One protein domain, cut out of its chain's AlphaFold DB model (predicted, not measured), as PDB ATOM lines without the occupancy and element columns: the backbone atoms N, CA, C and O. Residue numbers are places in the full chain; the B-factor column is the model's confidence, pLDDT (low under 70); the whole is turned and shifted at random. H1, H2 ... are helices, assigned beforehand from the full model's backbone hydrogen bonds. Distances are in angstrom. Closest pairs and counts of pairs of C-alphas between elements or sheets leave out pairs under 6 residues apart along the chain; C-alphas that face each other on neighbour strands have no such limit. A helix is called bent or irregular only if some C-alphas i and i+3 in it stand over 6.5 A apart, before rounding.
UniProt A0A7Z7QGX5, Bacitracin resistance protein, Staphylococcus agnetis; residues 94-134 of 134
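Overview. This is residues 94 to 134 of the 134 residues of the protein "Bacitracin resistance protein" of Staphylococcus agnetis (UniProt A0A7Z7QGX5). One long helix, H1, makes most of an open, flat hook: it turns at a kink of 76 degrees near residue 117, and beyond its end the short helix H2 folds back. Residues 94 to 110, of which 98 to 110 belong to H1, stand free as the long arm of the hook. The printed part has 41 residues, with two named helices in the order H1, H2 and no named strand, and its class is all helix. It is extended, with a radius of gyration of the C-alphas of 14.7 A, and spans 43 by 24 by 8 A.

Arrangement. H1, residues 98 to 123, is irregular, with C-alphas 114 and 117 8.2 A apart, and its line is a rough one. A tight link of two residues joins it to H2, residues 126 to 132. H1 and H2 are close but not clearly touching, with 2 pairs of C-alphas within 8 A; their closest C-alphas are those of Leu 123 and Val 129, 6.9 A apart. They run opposite ways at a tilt of 36 degrees, only just steep. In H2 every O i to N i+4 pair is within hydrogen-bond range; in H1 18 of 22 are.

Along the chain. H1 begins at C-alpha 98 (-11.464, -15.446, 0.604) and ends at C-alpha 123 (-17.217, 14.305, 5.117), 30.6 A away. H2 has seven residues, from Val 126 to Gly 132, and ends at C-alpha 132 (-11.069, 14.413, -1.619).

Size, cuts and confidence. The two C-alphas farthest apart are those of Arg 94 and Pro 127, at 42.8 A. The printed part has no cut and ends at residue 134, the chain's last residue. The mean pLDDT of the printed part is 83.1; residue 94 and residues 133 to 134 are under 70.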
ATOM      1  N   ARG A  94      -0.450 -18.899  -7.264       63.81
ATOM      2  CA  ARG A  94      -0.810 -18.065  -6.118       63.81
ATOM      3  C   ARG A  94      -2.219 -17.511  -6.349       63.81
ATOM      4  O   ARG A  94      -2.389 -16.403  -6.841       63.81
ATOM      5  N   ARG A  95      -3.230 -18.335  -6.064       70.94
ATOM      6  CA  ARG A  95      -4.649 -17.995  -6.210       70.94
ATOM      7  C   ARG A  95      -5.079 -17.057  -5.085       70.94
ATOM      8  O   ARG A  95      -4.659 -17.213  -3.933       70.94
ATOM      9  N   LEU A  96      -5.921 -16.088  -5.428       78.25
ATOM     10  CA  LEU A  96      -6.609 -15.258  -4.447       78.25
ATOM     11  C   LEU A  96      -7.537 -16.159  -3.621       78.25
ATOM     12  O   LEU A  96      -8.188 -17.050  -4.153       78.25
ATOM     13  N   LYS A  97      -7.558 -15.946  -2.306       84.88
ATOM     14  CA  LYS A  97      -8.411 -16.686  -1.362       84.88
ATOM     15  C   LYS A  97      -9.364 -15.715  -0.685       84.88
ATOM     16  O   LYS A  97      -8.988 -14.562  -0.492       84.88
ATOM     17  N   ILE A  98     -10.499 -16.215  -0.203       85.62
ATOM     18  CA  ILE A  98     -11.464 -15.446   0.604       85.62
ATOM     19  C   ILE A  98     -10.786 -14.753   1.791       85.62
ATOM     20  O   ILE A  98     -11.108 -13.612   2.098       85.62
ATOM     21  N   THR A  99      -9.771 -15.376   2.396       86.75
ATOM     22  CA  THR A  99      -8.996 -14.765   3.488       86.75
ATOM     23  C   THR A  99      -8.360 -13.429   3.103       86.75
ATOM     24  O   THR A  99      -8.285 -12.543   3.941       86.75
ATOM     25  N   HIS A 100      -7.924 -13.251   1.850       89.56
ATOM     26  CA  HIS A 100      -7.353 -11.981   1.391       89.56
ATOM     27  C   HIS A 100      -8.419 -10.884   1.318       89.56
ATOM     28  O   HIS A 100      -8.141  -9.748   1.681       89.56
ATOM     29  N   ILE A 101      -9.635 -11.237   0.887       89.88
ATOM     30  CA  ILE A 101     -10.774 -10.315   0.853       89.88
ATOM     31  C   ILE A 101     -11.158  -9.928   2.283       89.88
ATOM     32  O   ILE A 101     -11.233  -8.745   2.588       89.88
ATOM     33  N   LEU A 102     -11.315 -10.909   3.179       91.25
ATOM     34  CA  LEU A 102     -11.671 -10.658   4.578       91.25
ATOM     35  C   LEU A 102     -10.652  -9.751   5.275       91.25
ATOM     36  O   LEU A 102     -11.039  -8.777   5.909       91.25
ATOM     37  N   VAL A 103      -9.352 -10.019   5.110       94.50
ATOM     38  CA  VAL A 103      -8.291  -9.178   5.689       94.50
ATOM     39  C   VAL A 103      -8.332  -7.751   5.134       94.50
ATOM     40  O   VAL A 103      -8.101  -6.814   5.891       94.50
ATOM     41  N   GLY A 104      -8.664  -7.565   3.852       91.56
ATOM     42  CA  GLY A 104      -8.840  -6.234   3.263       91.56
ATOM     43  C   GLY A 104     -10.103  -5.506   3.738       91.56
ATOM     44  O   GLY A 104     -10.089  -4.288   3.873       91.56
ATOM     45  N   MET A 105     -11.182  -6.240   4.027       94.19
ATOM     46  CA  MET A 105     -12.458  -5.670   4.473       94.19
ATOM     47  C   MET A 105     -12.456  -5.272   5.950       94.19
ATOM     48  O   MET A 105     -13.103  -4.292   6.306       94.19
ATOM     49  N   ILE A 106     -11.752  -6.011   6.814       95.44
ATOM     50  CA  ILE A 106     -11.802  -5.815   8.272       95.44
ATOM     51  C   ILE A 106     -11.453  -4.374   8.694       95.44
ATOM     52  O   ILE A 106     -12.250  -3.793   9.430       95.44
ATOM     53  N   PRO A 107     -10.340  -3.754   8.245       94.12
ATOM     54  CA  PRO A 107     -10.009  -2.389   8.653       94.12
ATOM     55  C   PRO A 107     -11.083  -1.381   8.240       94.12
ATOM     56  O   PRO A 107     -11.495  -0.563   9.057       94.12
ATOM     57  N   ALA A 108     -11.574  -1.475   7.002       91.75
ATOM     58  CA  ALA A 108     -12.621  -0.593   6.497       91.75
ATOM     59  C   ALA A 108     -13.944  -0.786   7.254       91.75
ATOM     60  O   ALA A 108     -14.577   0.195   7.620       91.75
ATOM     61  N   GLY A 109     -14.333  -2.031   7.549       92.94
ATOM     62  CA  GLY A 109     -15.545  -2.332   8.313       92.94
ATOM     63  C   GLY A 109     -15.475  -1.847   9.762       92.94
ATOM     64  O   GLY A 109     -16.435  -1.269  10.257       92.94
ATOM     65  N   ILE A 110     -14.330  -2.026  10.431       95.31
ATOM     66  CA  ILE A 110     -14.122  -1.533  11.801       95.31
ATOM     67  C   ILE A 110     -14.169  -0.004  11.827       95.31
ATOM     68  O   ILE A 110     -14.891   0.566  12.638       95.31
ATOM     69  N   LEU A 111     -13.416   0.662  10.946       93.94
ATOM     70  CA  LEU A 111     -13.393   2.124  10.895       93.94
ATOM     71  C   LEU A 111     -14.754   2.695  10.483       93.94
ATOM     72  O   LEU A 111     -15.189   3.672  11.077       93.94
ATOM     73  N   GLY A 112     -15.446   2.064   9.533       89.94
ATOM     74  CA  GLY A 112     -16.792   2.462   9.129       89.94
ATOM     75  C   GLY A 112     -17.765   2.443  10.304       89.94
ATOM     76  O   GLY A 112     -18.373   3.459  10.596       89.94
ATOM     77  N   VAL A 113     -17.835   1.337  11.052       92.56
ATOM     78  CA  VAL A 113     -18.746   1.222  12.207       92.56
ATOM     79  C   VAL A 113     -18.361   2.162  13.355       92.56
ATOM     80  O   VAL A 113     -19.237   2.680  14.039       92.56
ATOM     81  N   LEU A 114     -17.066   2.384  13.600       94.19
ATOM     82  CA  LEU A 114     -16.610   3.245  14.698       94.19
ATOM     83  C   LEU A 114     -16.774   4.744  14.413       94.19
ATOM     84  O   LEU A 114     -16.899   5.519  15.359       94.19
ATOM     85  N   PHE A 115     -16.722   5.155  13.144       93.06
ATOM     86  CA  PHE A 115     -16.684   6.564  12.746       93.06
ATOM     87  C   PHE A 115     -17.870   7.001  11.877       93.06
ATOM     88  O   PHE A 115     -17.830   8.120  11.373       93.06
ATOM     89  N   ASP A 116     -18.908   6.177  11.721       86.06
ATOM     90  CA  ASP A 116     -20.061   6.443  10.844       86.06
ATOM     91  C   ASP A 116     -20.652   7.850  11.057       86.06
ATOM     92  O   ASP A 116     -20.597   8.694  10.160       86.06
ATOM     93  N   ASP A 117     -21.036   8.177  12.299       86.56
ATOM     94  CA  ASP A 117     -21.583   9.492  12.673       86.56
ATOM     95  C   ASP A 117     -20.623  10.659  12.361       86.56
ATOM     96  O   ASP A 117     -21.030  11.775  12.023       86.56
ATOM     97  N   PHE A 118     -19.312  10.431  12.510       87.75
ATOM     98  CA  PHE A 118     -18.296  11.452  12.258       87.75
ATOM     99  C   PHE A 118     -18.122  11.705  10.759       87.75
ATOM    100  O   PHE A 118     -18.033  12.867  10.346       87.75
ATOM    101  N   ILE A 119     -18.080  10.624   9.973       83.44
ATOM    102  CA  ILE A 119     -17.993  10.643   8.512       83.44
ATOM    103  C   ILE A 119     -19.215  11.368   7.960       83.44
ATOM    104  O   ILE A 119     -19.057  12.310   7.182       83.44
ATOM    105  N   GLU A 120     -20.412  11.003   8.419       77.88
ATOM    106  CA  GLU A 120     -21.640  11.582   7.892       77.88
ATOM    107  C   GLU A 120     -21.707  13.093   8.136       77.88
ATOM    108  O   GLU A 120     -21.979  13.882   7.230       77.88
ATOM    109  N   LYS A 121     -21.343  13.514   9.349       81.94
ATOM    110  CA  LYS A 121     -21.418  14.913   9.764       81.94
ATOM    111  C   LYS A 121     -20.374  15.832   9.116       81.94
ATOM    112  O   LYS A 121     -20.655  17.018   8.946       81.94
ATOM    113  N   HIS A 122     -19.175  15.337   8.798       81.50
ATOM    114  CA  HIS A 122     -18.054  16.195   8.367       81.50
ATOM    115  C   HIS A 122     -17.567  15.929   6.937       81.50
ATOM    116  O   HIS A 122     -16.979  16.822   6.315       81.50
ATOM    117  N   LEU A 123     -17.783  14.723   6.403       76.94
ATOM    118  CA  LEU A 123     -17.217  14.305   5.117       76.94
ATOM    119  C   LEU A 123     -18.227  14.365   3.963       76.94
ATOM    120  O   LEU A 123     -17.807  14.621   2.836       76.94
ATOM    121  N   PHE A 124     -19.539  14.268   4.215       70.81
ATOM    122  CA  PHE A 124     -20.576  14.462   3.181       70.81
ATOM    123  C   PHE A 124     -20.959  15.935   2.974       70.81
ATOM    124  O   PHE A 124     -22.131  16.299   2.901       70.81
ATOM    125  N   SER A 125     -19.955  16.805   2.851       70.38
ATOM    126  CA  SER A 125     -20.154  18.195   2.436       70.38
ATOM    127  C   SER A 125     -19.472  18.455   1.093       70.38
ATOM    128  O   SER A 125     -18.402  17.911   0.820       70.38
ATOM    129  N   VAL A 126     -20.071  19.309   0.255       70.25
ATOM    130  CA  VAL A 126     -19.523  19.660  -1.071       70.25
ATOM    131  C   VAL A 126     -18.055  20.124  -0.992       70.25
ATOM    132  O   VAL A 126     -17.251  19.631  -1.784       70.25
ATOM    133  N   PRO A 127     -17.643  20.990  -0.038       75.56
ATOM    134  CA  PRO A 127     -16.236  21.370   0.107       75.56
ATOM    135  C   PRO A 127     -15.311  20.191   0.424       75.56
ATOM    136  O   PRO A 127     -14.232  20.092  -0.153       75.56
ATOM    137  N   THR A 128     -15.725  19.281   1.309       76.81
ATOM    138  CA  THR A 128     -14.906  18.120   1.688       76.81
ATOM    139  C   THR A 128     -14.743  17.140   0.529       76.81
ATOM    140  O   THR A 128     -13.645  16.644   0.286       76.81
ATOM    141  N   VAL A 129     -15.816  16.907  -0.228       73.44
ATOM    142  CA  VAL A 129     -15.799  16.050  -1.422       73.44
ATOM    143  C   VAL A 129     -14.877  16.623  -2.500       73.44
ATOM    144  O   VAL A 129     -14.121  15.874  -3.111       73.44
ATOM    145  N   LEU A 130     -14.883  17.945  -2.698       75.44
ATOM    146  CA  LEU A 130     -13.976  18.610  -3.638       75.44
ATOM    147  C   LEU A 130     -12.503  18.466  -3.241       75.44
ATOM    148  O   LEU A 130     -11.665  18.286  -4.118       75.44
ATOM    149  N   ILE A 131     -12.190  18.515  -1.941       78.94
ATOM    150  CA  ILE A 131     -10.829  18.261  -1.448       78.94
ATOM    151  C   ILE A 131     -10.445  16.796  -1.673       78.94
ATOM    152  O   ILE A 131      -9.337  16.533  -2.105       78.94
ATOM    153  N   GLY A 132     -11.347  15.841  -1.420       75.25
ATOM    154  CA  GLY A 132     -11.069  14.413  -1.619       75.25
ATOM    155  C   GLY A 132     -10.933  13.974  -3.085       75.25
ATOM    156  O   GLY A 132     -10.470  12.866  -3.346       75.25
ATOM    157  N   LEU A 133     -11.355  14.817  -4.031       69.81
ATOM    158  CA  LEU A 133     -11.214  14.611  -5.476       69.81
ATOM    159  C   LEU A 133      -9.860  15.095  -6.036       69.81
ATOM    160  O   LEU A 133      -9.527  14.721  -7.161       69.81
ATOM    161  N   PHE A 134      -9.118  15.920  -5.287       54.56
ATOM    162  CA  PHE A 134      -7.806  16.479  -5.650       54.56
ATOM    163  C   PHE A 134      -6.670  15.817  -4.862       54.56
ATOM    164  O   PHE A 134      -5.584  15.649  -5.463       54.56
TER     165      PHE A 134